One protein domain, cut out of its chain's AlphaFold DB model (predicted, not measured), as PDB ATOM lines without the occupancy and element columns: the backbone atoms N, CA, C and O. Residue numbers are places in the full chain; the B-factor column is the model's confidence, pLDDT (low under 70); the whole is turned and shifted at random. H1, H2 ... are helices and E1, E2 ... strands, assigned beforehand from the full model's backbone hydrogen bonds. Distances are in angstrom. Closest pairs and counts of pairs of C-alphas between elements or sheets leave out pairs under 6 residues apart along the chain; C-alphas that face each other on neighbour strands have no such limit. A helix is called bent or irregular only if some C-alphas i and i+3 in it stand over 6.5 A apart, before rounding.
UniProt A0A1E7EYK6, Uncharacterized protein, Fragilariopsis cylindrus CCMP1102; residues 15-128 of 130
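This is residues 15 to 128 of the 130 residues of an uncharacterized protein of Fragilariopsis cylindrus CCMP1102 (UniProt A0A1E7EYK6). A small parallel sheet, E1 beside E2, sits between residues 53 to 61 of H2 and 118 to 126 of H3, the two long helices, with long loops beyond it. The 114 printed residues run E1, H1, H2, E2, H3, mostly helix, with under half in named elements. The whole is loose, radius of gyration of the C-alphas 16.9 A, spanning 50 by 33 by 19 A.

E1 is residues 15 to 17, from C-alpha 15 at (108.714, -34.164, -5.822); E2 is 83 to 86. H2, 42 to 62, is 29.9 A long; H1 is 20 to 23. H3, 109 to 126, is 25.1 A long, ending at (108.105, -26.000, -4.531), only just irregular: C-alphas 118 and 121 are 7.0 A apart.

E1 and E2 are parallel at 25 degrees; N 16 and O 84 are 2.9 A apart, within hydrogen-bond range. E1, H1, H2, E2 form a strand-helix-strand unit, parallel strands joined through helices, with a right-handed crossover. The closest C-alphas of H2 and E2, Cys 60 and Val 83, are 5.8 A apart. H2 touches H1 with residues 45 to 50 alone, closest C-alphas Gly 46 and Thr 22, 4.9 A. H3 and E2 are near each other; H2 and H3 are apart. Every O i to N i+4 pair is within hydrogen-bond range in H2, 12 of 14 in H3; H1 is too short for one.

The C-alphas of Arg 31 and Ser 72 are farthest apart, 50.6 A. The printed part has no cut. Links H1 to H2, H2 to E2 and E2 to H3 are long. pLDDT is under 70 at residues 24 to 42 and 62 to 81.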
ATOM      1  N   PHE A  15     110.153 -33.962  -5.934       87.88
ATOM      2  CA  PHE A  15     108.714 -34.164  -5.822       87.88
ATOM      3  C   PHE A  15     108.395 -35.647  -6.016       87.88
ATOM      4  O   PHE A  15     108.795 -36.238  -7.020       87.88
ATOM      5  N   CYS A  16     107.673 -36.229  -5.062       87.75
ATOM      6  CA  CYS A  16     107.232 -37.618  -5.083       87.75
ATOM      7  C   CYS A  16     105.701 -37.665  -5.053       87.75
ATOM      8  O   CYS A  16     105.071 -37.013  -4.221       87.75
ATOM      9  N   PHE A  17     105.105 -38.453  -5.947       89.50
ATOM     10  CA  PHE A  17     103.657 -38.580  -6.081       89.50
ATOM     11  C   PHE A  17     103.235 -40.033  -5.870       89.50
ATOM     12  O   PHE A  17     103.891 -40.936  -6.388       89.50
ATOM     13  N   GLY A  18     102.181 -40.241  -5.083       85.12
ATOM     14  CA  GLY A  18     101.684 -41.574  -4.749       85.12
ATOM     15  C   GLY A  18     101.087 -42.320  -5.946       85.12
ATOM     16  O   GLY A  18     100.529 -41.715  -6.863       85.12
ATOM     17  N   ASP A  19     101.180 -43.645  -5.899       82.50
ATOM     18  CA  ASP A  19     100.585 -44.569  -6.863       82.50
ATOM     19  C   ASP A  19      99.051 -44.549  -6.760       82.50
ATOM     20  O   ASP A  19      98.491 -44.549  -5.659       82.50
ATOM     21  N   SER A  20      98.374 -44.531  -7.911       79.94
ATOM     22  CA  SER A  20      96.916 -44.488  -8.029       79.94
ATOM     23  C   SER A  20      96.222 -45.823  -7.790       79.94
ATOM     24  O   SER A  20      95.015 -45.838  -7.556       79.94
ATOM     25  N   LEU A  21      96.950 -46.942  -7.826       78.19
ATOM     26  CA  LEU A  21      96.399 -48.280  -7.598       78.19
ATOM     27  C   LEU A  21      95.861 -48.470  -6.171       78.19
ATOM     28  O   LEU A  21      95.091 -49.399  -5.937       78.19
ATOM     29  N   THR A  22      96.177 -47.570  -5.230       71.25
ATOM     30  CA  THR A  22      95.521 -47.530  -3.909       71.25
ATOM     31  C   THR A  22      94.043 -47.189  -3.985       71.25
ATOM     32  O   THR A  22      93.300 -47.535  -3.076       71.25
ATOM     33  N   ALA A  23      93.608 -46.527  -5.061       71.12
ATOM     34  CA  ALA A  23      92.192 -46.288  -5.300       71.12
ATOM     35  C   ALA A  23      91.434 -47.584  -5.643       71.12
ATOM     36  O   ALA A  23      90.210 -47.602  -5.648       71.12
ATOM     37  N   GLY A  24      92.147 -48.682  -5.898       67.25
ATOM     38  CA  GLY A  24      91.579 -49.959  -6.291       67.25
ATOM     39  C   GLY A  24      91.651 -50.184  -7.797       67.25
ATOM     40  O   GLY A  24      92.307 -49.458  -8.542       67.25
ATOM     41  N   THR A  25      90.987 -51.245  -8.244       65.25
ATOM     42  CA  THR A  25      90.946 -51.655  -9.649       65.25
ATOM     43  C   THR A  25      89.511 -51.662 -10.143       65.25
ATOM     44  O   THR A  25      88.608 -52.043  -9.396       65.25
ATOM     45  N   SER A  26      89.293 -51.361 -11.420       64.31
ATOM     46  CA  SER A  26      87.992 -51.623 -12.024       64.31
ATOM     47  C   SER A  26      87.633 -53.111 -12.000       64.31
ATOM     48  O   SER A  26      88.525 -53.965 -12.077       64.31
ATOM     49  N   PRO A  27      86.330 -53.447 -11.985       62.31
ATOM     50  CA  PRO A  27      85.896 -54.794 -12.331       62.31
ATOM     51  C   PRO A  27      86.400 -55.175 -13.739       62.31
ATOM     52  O   PRO A  27      86.621 -54.289 -14.575       62.31
ATOM     53  N   PRO A  28      86.594 -56.477 -14.023       60.19
ATOM     54  CA  PRO A  28      87.027 -56.937 -15.337       60.19
ATOM     55  C   PRO A  28      86.034 -56.469 -16.409       60.19
ATOM     56  O   PRO A  28      84.839 -56.750 -16.335       60.19
ATOM     57  N   TYR A  29      86.527 -55.723 -17.396       58.59
ATOM     58  CA  TYR A  29      85.720 -55.231 -18.507       58.59
ATOM     59  C   TYR A  29      85.684 -56.286 -19.618       58.59
ATOM     60  O   TYR A  29      86.734 -56.699 -20.093       58.59
ATOM     61  N   GLU A  30      84.498 -56.700 -20.081       59.69
ATOM     62  CA  GLU A  30      84.325 -57.809 -21.047       59.69
ATOM     63  C   GLU A  30      85.154 -57.681 -22.339       59.69
ATOM     64  O   GLU A  30      85.437 -58.677 -23.002       59.69
ATOM     65  N   ARG A  31      85.542 -56.457 -22.718       59.53
ATOM     66  CA  ARG A  31      86.254 -56.171 -23.973       59.53
ATOM     67  C   ARG A  31      87.771 -56.024 -23.813       59.53
ATOM     68  O   ARG A  31      88.478 -56.052 -24.817       59.53
ATOM     69  N   ILE A  32      88.275 -55.857 -22.590       58.31
ATOM     70  CA  ILE A  32      89.714 -55.775 -22.321       58.31
ATOM     71  C   ILE A  32      90.071 -57.007 -21.497       58.31
ATOM     72  O   ILE A  32      89.581 -57.128 -20.376       58.31
ATOM     73  N   PRO A  33      90.911 -57.923 -22.019       59.03
ATOM     74  CA  PRO A  33      91.433 -59.010 -21.213       59.03
ATOM     75  C   PRO A  33      92.025 -58.390 -19.948       59.03
ATOM     76  O   PRO A  33      92.905 -57.530 -20.072       59.03
ATOM     77  N   PRO A  34      91.526 -58.741 -18.754       58.38
ATOM     78  CA  PRO A  34      92.071 -58.191 -17.530       58.38
ATOM     79  C   PRO A  34      93.576 -58.452 -17.530       58.38
ATOM     80  O   PRO A  34      94.036 -59.531 -17.917       58.38
ATOM     81  N   SER A  35      94.362 -57.436 -17.179       61.09
ATOM     82  CA  SER A  35      95.805 -57.635 -17.070       61.09
ATOM     83  C   SER A  35      96.070 -58.786 -16.092       61.09
ATOM     84  O   SER A  35      95.302 -58.994 -15.150       61.09
ATOM     85  N   GLY A  36      97.159 -59.543 -16.280       57.31
ATOM     86  CA  GLY A  36      97.510 -60.651 -15.373       57.31
ATOM     87  C   GLY A  36      97.527 -60.251 -13.889       57.31
ATOM     88  O   GLY A  36      97.289 -61.091 -13.028       57.31
ATOM     89  N   TRP A  37      97.727 -58.960 -13.610       55.19
ATOM     90  CA  TRP A  37      97.654 -58.347 -12.288       55.19
ATOM     91  C   TRP A  37      96.222 -58.101 -11.786       55.19
ATOM     92  O   TRP A  37      95.948 -58.356 -10.618       55.19
ATOM     93  N   GLN A  38      95.294 -57.677 -12.650       55.00
ATOM     94  CA  GLN A  38      93.871 -57.509 -12.310       55.00
ATOM     95  C   GLN A  38      93.141 -58.844 -12.098       55.00
ATOM     96  O   GLN A  38      92.169 -58.891 -11.352       55.00
ATOM     97  N   ILE A  39      93.593 -59.927 -12.744       55.75
ATOM     98  CA  ILE A  39      92.940 -61.248 -12.669       55.75
ATOM     99  C   ILE A  39      93.076 -61.893 -11.285       55.75
ATOM    100  O   ILE A  39      92.235 -62.707 -10.909       55.75
ATOM    101  N   GLN A  40      94.144 -61.591 -10.540       56.41
ATOM    102  CA  GLN A  40      94.553 -62.474  -9.450       56.41
ATOM    103  C   GLN A  40      93.960 -62.124  -8.085       56.41
ATOM    104  O   GLN A  40      93.633 -63.071  -7.380       56.41
ATOM    105  N   ASP A  41      93.816 -60.839  -7.722       69.38
ATOM    106  CA  ASP A  41      93.138 -60.370  -6.493       69.38
ATOM    107  C   ASP A  41      93.221 -58.826  -6.394       69.38
ATOM    108  O   ASP A  41      94.287 -58.275  -6.101       69.38
ATOM    109  N   SER A  42      92.118 -58.105  -6.631       67.94
ATOM    110  CA  SER A  42      92.078 -56.632  -6.556       67.94
ATOM    111  C   SER A  42      92.484 -56.092  -5.180       67.94
ATOM    112  O   SER A  42      93.134 -55.048  -5.095       67.94
ATOM    113  N   ASN A  43      92.180 -56.826  -4.103       72.75
ATOM    114  CA  ASN A  43      92.557 -56.441  -2.744       72.75
ATOM    115  C   ASN A  43      94.065 -56.574  -2.538       72.75
ATOM    116  O   ASN A  43      94.692 -55.710  -1.927       72.75
ATOM    117  N   LYS A  44      94.680 -57.629  -3.086       79.06
ATOM    118  CA  LYS A  44      96.134 -57.820  -3.022       79.06
ATOM    119  C   LYS A  44      96.880 -56.702  -3.743       79.06
ATOM    120  O   LYS A  44      97.874 -56.210  -3.217       79.06
ATOM    121  N   VAL A  45      96.407 -56.289  -4.920       76.94
ATOM    122  CA  VAL A  45      97.021 -55.186  -5.678       76.94
ATOM    123  C   VAL A  45      96.882 -53.862  -4.926       76.94
ATOM    124  O   VAL A  45      97.878 -53.160  -4.770       76.94
ATOM    125  N   GLY A  46      95.694 -53.562  -4.389       79.00
ATOM    126  CA  GLY A  46      95.480 -52.375  -3.554       79.00
ATOM    127  C   GLY A  46      96.384 -52.353  -2.316       79.00
ATOM    128  O   GLY A  46      96.993 -51.331  -2.012       79.00
ATOM    129  N   ASN A  47      96.560 -53.498  -1.649       83.50
ATOM    130  CA  ASN A  47      97.457 -53.625  -0.498       83.50
ATOM    131  C   ASN A  47      98.931 -53.405  -0.866       83.50
ATOM    132  O   ASN A  47      99.635 -52.712  -0.138       83.50
ATOM    133  N   ILE A  48      99.393 -53.941  -2.002       85.38
ATOM    134  CA  ILE A  48     100.760 -53.697  -2.491       85.38
ATOM    135  C   ILE A  48     100.953 -52.211  -2.808       85.38
ATOM    136  O   ILE A  48     101.972 -51.636  -2.437       85.38
ATOM    137  N   ALA A  49      99.978 -51.569  -3.456       86.38
ATOM    138  CA  ALA A  49     100.043 -50.140  -3.747       86.38
ATOM    139  C   ALA A  49     100.084 -49.295  -2.459       86.38
ATOM    140  O   ALA A  49     100.853 -48.337  -2.377       86.38
ATOM    141  N   ASN A  50      99.317 -49.680  -1.432       86.38
ATOM    142  CA  ASN A  50      99.362 -49.040  -0.116       86.38
ATOM    143  C   ASN A  50     100.749 -49.189   0.518       86.38
ATOM    144  O   ASN A  50     101.337 -48.192   0.926       86.38
ATOM    145  N   GLU A  51     101.316 -50.398   0.514       90.25
ATOM    146  CA  GLU A  51     102.661 -50.661   1.037       90.25
ATOM    147  C   GLU A  51     103.737 -49.847   0.294       90.25
ATOM    148  O   GLU A  51     104.656 -49.301   0.910       90.25
ATOM    149  N   VAL A  52     103.632 -49.727  -1.034       88.81
ATOM    150  CA  VAL A  52     104.534 -48.893  -1.844       88.81
ATOM    151  C   VAL A  52     104.406 -47.419  -1.461       88.81
ATOM    152  O   VAL A  52     105.426 -46.761  -1.251       88.81
ATOM    153  N   ASN A  53     103.183 -46.905  -1.324       89.94
ATOM    154  CA  ASN A  53     102.936 -45.518  -0.933       89.94
ATOM    155  C   ASN A  53     103.442 -45.216   0.485       89.94
ATOM    156  O   ASN A  53     104.052 -44.170   0.696       89.94
ATOM    157  N   GLU A  54     103.264 -46.134   1.437       89.06
ATOM    158  CA  GLU A  54     103.807 -46.016   2.796       89.06
ATOM    159  C   GLU A  54     105.338 -45.983   2.793       89.06
ATOM    160  O   GLU A  54     105.944 -45.124   3.437       89.06
ATOM    161  N   LYS A  55     105.986 -46.870   2.026       87.56
ATOM    162  CA  LYS A  55     107.450 -46.886   1.888       87.56
ATOM    163  C   LYS A  55     107.976 -45.622   1.219       87.56
ATOM    164  O   LYS A  55     108.972 -45.067   1.678       87.56
ATOM    165  N   LEU A  56     107.309 -45.149   0.167       85.69
ATOM    166  CA  LEU A  56     107.680 -43.919  -0.526       85.69
ATOM    167  C   LEU A  56     107.532 -42.703   0.393       85.69
ATOM    168  O   LEU A  56     108.435 -41.871   0.462       85.69
ATOM    169  N   GLN A  57     106.431 -42.622   1.143       86.75
ATOM    170  CA  GLN A  57     106.214 -41.569   2.132       86.75
ATOM    171  C   GLN A  57     107.262 -41.618   3.248       86.75
ATOM    172  O   GLN A  57     107.816 -40.580   3.616       86.75
ATOM    173  N   SER A  58     107.557 -42.813   3.762       84.06
ATOM    174  CA  SER A  58     108.582 -43.025   4.785       84.06
ATOM    175  C   SER A  58     109.949 -42.545   4.303       84.06
ATOM    176  O   SER A  58     110.579 -41.733   4.978       84.06
ATOM    177  N   TRP A  59     110.354 -42.935   3.091       83.06
ATOM    178  CA  TRP A  59     111.597 -42.474   2.471       83.06
ATOM    179  C   TRP A  59     111.643 -40.945   2.352       83.06
ATOM    180  O   TRP A  59     112.638 -40.315   2.714       83.06
ATOM    181  N   CYS A  60     110.535 -40.322   1.930       81.50
ATOM    182  CA  CYS A  60     110.438 -38.865   1.829       81.50
ATOM    183  C   CYS A  60     110.630 -38.163   3.185       81.50
ATOM    184  O   CYS A  60     111.266 -37.107   3.239       81.50
ATOM    185  N   CYS A  61     110.119 -38.742   4.276       72.94
ATOM    186  CA  CYS A  61     110.190 -38.121   5.597       72.94
ATOM    187  C   CYS A  61     111.375 -38.527   6.471       72.94
ATOM    188  O   CYS A  61     111.694 -37.766   7.378       72.94
ATOM    189  N   CYS A  62     112.028 -39.662   6.223       60.06
ATOM    190  CA  CYS A  62     113.026 -40.204   7.152       60.06
ATOM    191  C   CYS A  62     114.436 -40.324   6.552       60.06
ATOM    192  O   CYS A  62     115.402 -40.217   7.297       60.06
ATOM    193  N   ASP A  63     114.576 -40.486   5.231       56.03
ATOM    194  CA  ASP A  63     115.844 -40.925   4.612       56.03
ATOM    195  C   ASP A  63     116.548 -39.848   3.769       56.03
ATOM    196  O   ASP A  63     117.491 -40.131   3.032       56.03
ATOM    197  N   ASN A  64     116.106 -38.595   3.868       53.03
ATOM    198  CA  ASN A  64     116.645 -37.485   3.080       53.03
ATOM    199  C   ASN A  64     117.757 -36.693   3.778       53.03
ATOM    200  O   ASN A  64     118.080 -35.577   3.355       53.03
ATOM    201  N   ASP A  65     118.393 -37.279   4.794       49.00
ATOM    202  CA  ASP A  65     119.788 -36.949   5.049       49.00
ATOM    203  C   ASP A  65     120.563 -37.327   3.784       49.00
ATOM    204  O   ASP A  65     120.597 -38.481   3.364       49.00
ATOM    205  N   VAL A  66     121.182 -36.338   3.141       48.44
ATOM    206  CA  VAL A  66     121.918 -36.454   1.865       48.44
ATOM    207  C   VAL A  66     123.205 -37.311   2.003       48.44
ATOM    208  O   VAL A  66     124.151 -37.199   1.228       48.44
ATOM    209  N   GLY A  67     123.259 -38.196   2.994       47.03
ATOM    210  CA  GLY A  67     124.280 -39.200   3.237       47.03
ATOM    211  C   GLY A  67     123.671 -40.266   4.137       47.03
ATOM    212  O   GLY A  67     123.480 -40.022   5.323       47.03
ATOM    213  N   GLY A  68     123.332 -41.416   3.553       44.53
ATOM    214  CA  GLY A  68     122.607 -42.490   4.223       44.53
ATOM    215  C   GLY A  68     123.169 -42.809   5.604       44.53
ATOM    216  O   GLY A  68     124.300 -43.272   5.735       44.53
ATOM    217  N   SER A  69     122.357 -42.585   6.629       43.22
ATOM    218  CA  SER A  69     122.603 -43.131   7.952       43.22
ATOM    219  C   SER A  69     121.270 -43.598   8.513       43.22
ATOM    220  O   SER A  69     120.544 -42.888   9.201       43.22
ATOM    221  N   SER A  70     120.946 -44.832   8.148       54.25
ATOM    222  CA  SER A  70     119.837 -45.622   8.658       54.25
ATOM    223  C   SER A  70     120.013 -45.874  10.157       54.25
ATOM    224  O   SER A  70     120.559 -46.903  10.542       54.25
ATOM    225  N   SER A  71     119.590 -44.935  11.000       55.34
ATOM    226  CA  SER A  71     119.202 -45.197  12.391       55.34
ATOM    227  C   SER A  71     118.757 -43.906  13.074       55.34
ATOM    228  O   SER A  71     119.557 -43.219  13.704       55.34
ATOM    229  N   SER A  72     117.473 -43.582  13.019       43.19
ATOM    230  CA  SER A  72     116.835 -42.930  14.162       43.19
ATOM    231  C   SER A  72     115.324 -43.054  14.054       43.19
ATOM    232  O   SER A  72     114.723 -42.910  12.996       43.19
ATOM    233  N   THR A  73     114.730 -43.402  15.183       47.16
ATOM    234  CA  THR A  73     113.300 -43.453  15.453       47.16
ATOM    235  C   THR A  73     112.667 -42.137  15.001       47.16
ATOM    236  O   THR A  73     112.844 -41.106  15.649       47.16
ATOM    237  N   ALA A  74     111.977 -42.162  13.860       46.28
ATOM    238  CA  ALA A  74     111.398 -40.979  13.248       46.28
ATOM    239  C   ALA A  74     110.277 -40.415  14.133       46.28
ATOM    240  O   ALA A  74     109.155 -40.920  14.160       46.28
ATOM    241  N   SER A  75     110.579 -39.346  14.869       46.25
ATOM    242  CA  SER A  75     109.547 -38.421  15.319       46.25
ATOM    243  C   SER A  75     109.040 -37.660  14.095       46.25
ATOM    244  O   SER A  75     109.837 -37.106  13.339       46.25
ATOM    245  N   SER A  76     107.721 -37.613  13.928       47.75
ATOM    246  CA  SER A  76     106.936 -37.015  12.834       47.75
ATOM    247  C   SER A  76     107.177 -35.519  12.542       47.75
ATOM    248  O   SER A  76     106.427 -34.903  11.790       47.75
ATOM    249  N   SER A  77     108.218 -34.918  13.113       49.34
ATOM    250  CA  SER A  77     108.524 -33.487  13.100       49.34
ATOM    251  C   SER A  77     109.795 -33.110  12.325       49.34
ATOM    252  O   SER A  77     110.125 -31.928  12.281       49.34
ATOM    253  N   SER A  78     110.488 -34.056  11.677       52.41
ATOM    254  CA  SER A  78     111.693 -33.767  10.874       52.41
ATOM    255  C   SER A  78     111.623 -34.365   9.464       52.41
ATOM    256  O   SER A  78     112.557 -35.013   9.008       52.41
ATOM    257  N   CYS A  79     110.500 -34.156   8.768       54.34
ATOM    258  CA  CYS A  79     110.397 -34.479   7.342       54.34
ATOM    259  C   CYS A  79     111.315 -33.513   6.552       54.34
ATOM    260  O   CYS A  79     111.342 -32.311   6.831       54.34
ATOM    261  N   SER A  80     112.119 -34.032   5.620       59.16
ATOM    262  CA  SER A  80     113.135 -33.248   4.900       59.16
ATOM    263  C   SER A  80     112.546 -32.062   4.139       59.16
ATOM    264  O   SER A  80     111.546 -32.185   3.441       59.16
ATOM    265  N   THR A  81     113.214 -30.908   4.201       66.88
ATOM    266  CA  THR A  81     112.811 -29.690   3.474       66.88
ATOM    267  C   THR A  81     113.041 -29.774   1.962       66.88
ATOM    268  O   THR A  81     112.604 -28.890   1.222       66.88
ATOM    269  N   ILE A  82     113.735 -30.814   1.489       77.56
ATOM    270  CA  ILE A  82     114.114 -30.986   0.083       77.56
ATOM    271  C   ILE A  82     113.084 -31.821  -0.683       77.56
ATOM    272  O   ILE A  82     112.926 -31.629  -1.890       77.56
ATOM    273  N   VAL A  83     112.395 -32.738  -0.003       83.50
ATOM    274  CA  VAL A  83     111.512 -33.717  -0.640       83.50
ATOM    275  C   VAL A  83     110.079 -33.497  -0.199       83.50
ATOM    276  O   VAL A  83     109.779 -33.426   0.985       83.50
ATOM    277  N   THR A  84     109.174 -33.386  -1.166       86.81
ATOM    278  CA  THR A  84     107.739 -33.270  -0.907       86.81
ATOM    279  C   THR A  84     107.030 -34.498  -1.451       86.81
ATOM    280  O   THR A  84     107.046 -34.735  -2.659       86.81
ATOM    281  N   TYR A  85     106.394 -35.255  -0.557       89.44
ATOM    282  CA  TYR A  85     105.490 -36.338  -0.924       89.44
ATOM    283  C   TYR A  85     104.049 -35.838  -0.975       89.44
ATOM    284  O   TYR A  85     103.586 -35.179  -0.043       89.44
ATOM    285  N   VAL A  86     103.330 -36.190  -2.039       91.75
ATOM    286  CA  VAL A  86     101.895 -35.939  -2.164       91.75
ATOM    287  C   VAL A  86     101.177 -37.258  -2.450       91.75
ATOM    288  O   VAL A  86     101.479 -37.901  -3.458       91.75
ATOM    289  N   PRO A  87     100.226 -37.680  -1.596       91.19
ATOM    290  CA  PRO A  87      99.462 -38.893  -1.844       91.19
ATOM    291  C   PRO A  87      98.537 -38.712  -3.049       91.19
ATOM    292  O   PRO A  87      98.081 -37.603  -3.340       91.19
ATOM    293  N   PHE A  88      98.188 -39.818  -3.703       91.56
ATOM    294  CA  PHE A  88      97.192 -39.799  -4.765       91.56
ATOM    295  C   PHE A  88      95.840 -39.248  -4.235       91.56
ATOM    296  O   PHE A  88      95.384 -39.660  -3.152       91.56
ATOM    297  N   PRO A  89      95.213 -38.274  -4.932       89.69
ATOM    298  CA  PRO A  89      94.071 -37.533  -4.392       89.69
ATOM    299  C   PRO A  89      92.731 -38.271  -4.517       89.69
ATOM    300  O   PRO A  89      91.830 -38.003  -3.727       89.69
ATOM    301  N   ILE A  90      92.589 -39.206  -5.462       89.44
ATOM    302  CA  ILE A  90      91.359 -39.992  -5.647       89.44
ATOM    303  C   ILE A  90      91.477 -41.253  -4.784       89.44
ATOM    304  O   ILE A  90      92.371 -42.065  -4.997       89.44
ATOM    305  N   LYS A  91      90.627 -41.390  -3.762       85.00
ATOM    306  CA  LYS A  91      90.769 -42.445  -2.738       85.00
ATOM    307  C   LYS A  91      90.180 -43.785  -3.127       85.00
ATOM    308  O   LYS A  91      90.641 -44.797  -2.619       85.00
ATOM    309  N   GLU A  92      89.194 -43.777  -4.010       84.94
ATOM    310  CA  GLU A  92      88.448 -44.968  -4.389       84.94
ATOM    311  C   GLU A  92      88.144 -44.928  -5.886       84.94
ATOM    312  O   GLU A  92      87.944 -43.867  -6.490       84.94
ATOM    313  N   PHE A  93      88.130 -46.107  -6.493       85.19
ATOM    314  CA  PHE A  93      87.613 -46.322  -7.823       85.19
ATOM    315  C   PHE A  93      86.089 -46.233  -7.764       85.19
ATOM    316  O   PHE A  93      85.428 -47.047  -7.123       85.19
ATOM    317  N   ASP A  94      85.543 -45.262  -8.483       87.38
ATOM    318  CA  ASP A  94      84.109 -45.083  -8.654       87.38
ATOM    319  C   ASP A  94      83.836 -44.825 -10.133       87.38
ATOM    320  O   ASP A  94      84.233 -43.798 -10.689       87.38
ATOM    321  N   ARG A  95      83.154 -45.768 -10.784       84.12
ATOM    322  CA  ARG A  95      82.854 -45.693 -12.215       84.12
ATOM    323  C   ARG A  95      81.962 -44.501 -12.567       84.12
ATOM    324  O   ARG A  95      82.070 -43.986 -13.679       84.12
ATOM    325  N   ASP A  96      81.129 -44.055 -11.633       89.44
ATOM    326  CA  ASP A  96      80.125 -43.018 -11.863       89.44
ATOM    327  C   ASP A  96      80.622 -41.619 -11.459       89.44
ATOM    328  O   ASP A  96      80.011 -40.611 -11.811       89.44
ATOM    329  N   SER A  97      81.790 -41.534 -10.814       91.75
ATOM    330  CA  SER A  97      82.437 -40.272 -10.421       91.75
ATOM    331  C   SER A  97      82.810 -39.352 -11.591       91.75
ATOM    332  O   SER A  97      83.098 -38.171 -11.392       91.75
ATOM    333  N   GLY A  98      82.895 -39.891 -12.811       92.62
ATOM    334  CA  GLY A  98      83.348 -39.169 -13.998       92.62
ATOM    335  C   GLY A  98      84.852 -38.868 -14.039       92.62
ATOM    336  O   GLY A  98      85.327 -38.367 -15.059       92.62
ATOM    337  N   VAL A  99      85.626 -39.192 -12.993       93.75
ATOM    338  CA  VAL A  99      87.092 -38.992 -12.974       93.75
ATOM    339  C   VAL A  99      87.872 -40.175 -13.553       93.75
ATOM    340  O   VAL A  99      89.041 -40.028 -13.905       93.75
ATOM    341  N   TRP A 100      87.223 -41.325 -13.728       90.38
ATOM    342  CA  TRP A 100      87.800 -42.513 -14.353       90.38
ATOM    343  C   TRP A 100      87.379 -42.630 -15.820       90.38
ATOM    344  O   TRP A 100      86.261 -42.280 -16.198       90.38
ATOM    345  N   ALA A 101      88.287 -43.106 -16.666       88.69
ATOM    346  CA  ALA A 101      87.985 -43.416 -18.053       88.69
ATOM    347  C   ALA A 101      87.104 -44.679 -18.145       88.69
ATOM    348  O   ALA A 101      87.102 -45.510 -17.232       88.69
ATOM    349  N   PRO A 102      86.378 -44.883 -19.262       82.38
ATOM    350  CA  PRO A 102      85.511 -46.053 -19.429       82.38
ATOM    351  C   PRO A 102      86.229 -47.407 -19.363       82.38
ATOM    352  O   PRO A 102      85.570 -48.423 -19.147       82.38
ATOM    353  N   ASP A 103      87.550 -47.423 -19.570       77.88
ATOM    354  CA  ASP A 103      88.380 -48.625 -19.463       77.88
ATOM    355  C   ASP A 103      88.631 -49.071 -18.014       77.88
ATOM    356  O   ASP A 103      89.096 -50.189 -17.801       77.88
ATOM    357  N   GLY A 104      88.305 -48.222 -17.034       75.50
ATOM    358  CA  GLY A 104      88.454 -48.513 -15.614       75.50
ATOM    359  C   GLY A 104      89.902 -48.550 -15.106       75.50
ATOM    360  O   GLY A 104      90.138 -48.878 -13.944       75.50
ATOM    361  N   LEU A 105      90.870 -48.208 -15.955       77.44
ATOM    362  CA  LEU A 105      92.294 -48.200 -15.630       77.44
ATOM    363  C   LEU A 105      92.855 -46.779 -15.630       77.44
ATOM    364  O   LEU A 105      93.611 -46.409 -14.734       77.44
ATOM    365  N   HIS A 106      92.494 -45.987 -16.637       85.62
ATOM    366  CA  HIS A 106      92.988 -44.629 -16.792       85.62
ATOM    367  C   HIS A 106      92.036 -43.613 -16.169       85.62
ATOM    368  O   HIS A 106      90.864 -43.881 -15.900       85.62
ATOM    369  N   LEU A 107      92.543 -42.401 -15.979       91.06
ATOM    370  CA  LEU A 107      91.720 -41.259 -15.619       91.06
ATOM    371  C   LEU A 107      91.047 -40.687 -16.863       91.06
ATOM    372  O   LEU A 107      91.598 -40.697 -17.965       91.06
ATOM    373  N   SER A 108      89.848 -40.151 -16.675       93.75
ATOM    374  CA  SER A 108      89.193 -39.335 -17.691       93.75
ATOM    375  C   SER A 108      89.916 -37.984 -17.827       93.75
ATOM    376  O   SER A 108      90.737 -37.621 -16.974       93.75
ATOM    377  N   PRO A 109      89.585 -37.166 -18.844       96.31
ATOM    378  CA  PRO A 109      90.041 -35.778 -18.894       96.31
ATOM    379  C   PRO A 109      89.748 -34.987 -17.606       96.31
ATOM    380  O   PRO A 109      90.584 -34.195 -17.171       96.31
ATOM    381  N   GLU A 110      88.605 -35.232 -16.953       95.62
ATOM    382  CA  GLU A 110      88.265 -34.582 -15.681       95.62
ATOM    383  C   GLU A 110      89.099 -35.130 -14.513       95.62
ATOM    384  O   GLU A 110      89.501 -34.364 -13.637       95.62
ATOM    385  N   GLY A 111      89.444 -36.422 -14.514       94.19
ATOM    386  CA  GLY A 111      90.361 -36.991 -13.525       94.19
ATOM    387  C   GLY A 111      91.766 -36.393 -13.612       94.19
ATOM    388  O   GLY A 111      92.318 -35.957 -12.600       94.19
ATOM    389  N   TYR A 112      92.322 -36.265 -14.821       95.19
ATOM    390  CA  TYR A 112      93.606 -35.580 -15.016       95.19
ATOM    391  C   TYR A 112      93.550 -34.107 -14.600       95.19
ATOM    392  O   TYR A 112      94.476 -33.612 -13.955       95.19
ATOM    393  N   LYS A 113      92.453 -33.409 -14.918       95.81
ATOM    394  CA  LYS A 113      92.227 -32.028 -14.473       95.81
ATOM    395  C   LYS A 113      92.163 -31.926 -12.949       95.81
ATOM    396  O   LYS A 113      92.789 -31.032 -12.386       95.81
ATOM    397  N   THR A 114      91.477 -32.855 -12.286       94.75
ATOM    398  CA  THR A 114      91.388 -32.924 -10.819       94.75
ATOM    399  C   THR A 114      92.777 -33.040 -10.191       94.75
ATOM    400  O   THR A 114      93.119 -32.267  -9.295       94.75
ATOM    401  N   ILE A 115      93.624 -33.934 -10.716       94.69
ATOM    402  CA  ILE A 115      95.020 -34.054 -10.274       94.69
ATOM    403  C   ILE A 115      95.780 -32.751 -10.520       94.69
ATOM    404  O   ILE A 115      96.402 -32.233  -9.594       94.69
ATOM    405  N   GLY A 116      95.699 -32.190 -11.728       94.50
ATOM    406  CA  GLY A 116      96.405 -30.959 -12.086       94.50
ATOM    407  C   GLY A 116      96.062 -29.786 -11.164       94.50
ATOM    408  O   GLY A 116      96.962 -29.133 -10.643       94.50
ATOM    409  N   VAL A 117      94.772 -29.568 -10.893       95.06
ATOM    410  CA  VAL A 117      94.296 -28.525  -9.968       95.06
ATOM    411  C   VAL A 117      94.809 -28.766  -8.546       95.06
ATOM    412  O   VAL A 117      95.246 -27.819  -7.897       95.06
ATOM    413  N   SER A 118      94.810 -30.017  -8.074       92.75
ATOM    414  CA  SER A 118      95.300 -30.352  -6.730       92.75
ATOM    415  C   SER A 118      96.813 -30.145  -6.572       92.75
ATOM    416  O   SER A 118      97.271 -29.665  -5.536       92.75
ATOM    417  N   LEU A 119      97.595 -30.461  -7.611       93.44
ATOM    418  CA  LEU A 119      99.054 -30.401  -7.574       93.44
ATOM    419  C   LEU A 119      99.603 -29.006  -7.860       93.44
ATOM    420  O   LEU A 119     100.643 -28.644  -7.313       93.44
ATOM    421  N   SER A 120      98.918 -28.213  -8.687       94.38
ATOM    422  CA  SER A 120      99.373 -26.884  -9.107       94.38
ATOM    423  C   SER A 120      99.859 -25.991  -7.953       94.38
ATOM    424  O   SER A 120     100.988 -25.504  -8.044       94.38
ATOM    425  N   PRO A 121      99.101 -25.769  -6.859       93.19
ATOM    426  CA  PRO A 121      99.568 -24.908  -5.768       93.19
ATOM    427  C   PRO A 121     100.784 -25.485  -5.027       93.19
ATOM    428  O   PRO A 121     101.658 -24.736  -4.594       93.19
ATOM    429  N   ILE A 122     100.883 -26.814  -4.919       91.50
ATOM    430  CA  ILE A 122     102.006 -27.492  -4.258       91.50
ATOM    431  C   ILE A 122     103.279 -27.314  -5.088       91.50
ATOM    432  O   ILE A 122     104.317 -26.909  -4.564       91.50
ATOM    433  N   ILE A 123     103.192 -27.559  -6.397       90.25
ATOM    434  CA  ILE A 123     104.313 -27.380  -7.323       90.25
ATOM    435  C   ILE A 123     104.734 -25.910  -7.390       90.25
ATOM    436  O   ILE A 123     105.929 -25.626  -7.385       90.25
ATOM    437  N   ALA A 124     103.786 -24.970  -7.392       90.62
ATOM    438  CA  ALA A 124     104.098 -23.543  -7.372       90.62
ATOM    439  C   ALA A 124     104.905 -23.146  -6.123       90.62
ATOM    440  O   ALA A 124     105.912 -22.451  -6.248       90.62
ATOM    441  N   ASN A 125     104.536 -23.664  -4.947       87.56
ATOM    442  CA  ASN A 125     105.295 -23.467  -3.711       87.56
ATOM    443  C   ASN A 125     106.695 -24.116  -3.779       87.56
ATOM    444  O   ASN A 125     107.698 -23.507  -3.414       87.56
ATOM    445  N   ILE A 126     106.805 -25.337  -4.319       85.19
ATOM    446  CA  ILE A 126     108.105 -26.000  -4.531       85.19
ATOM    447  C   ILE A 126     108.993 -25.159  -5.457       85.19
ATOM    448  O   ILE A 126     110.181 -24.991  -5.187       85.19
ATOM    449  N   LEU A 127     108.441 -24.585  -6.519       86.75
ATOM    450  CA  LEU A 127     109.189 -23.776  -7.478       86.75
ATOM    451  C   LEU A 127     109.374 -22.312  -7.044       86.75
ATOM    452  O   LEU A 127     110.015 -21.556  -7.772       86.75
ATOM    453  N   ASN A 128     108.871 -21.920  -5.866       85.12
ATOM    454  CA  ASN A 128     108.864 -20.541  -5.369       85.12
ATOM    455  C   ASN A 128     108.244 -19.550  -6.382       85.12
ATOM    456  O   ASN A 128     108.788 -18.474  -6.627       85.12
TER     457      ASN A 128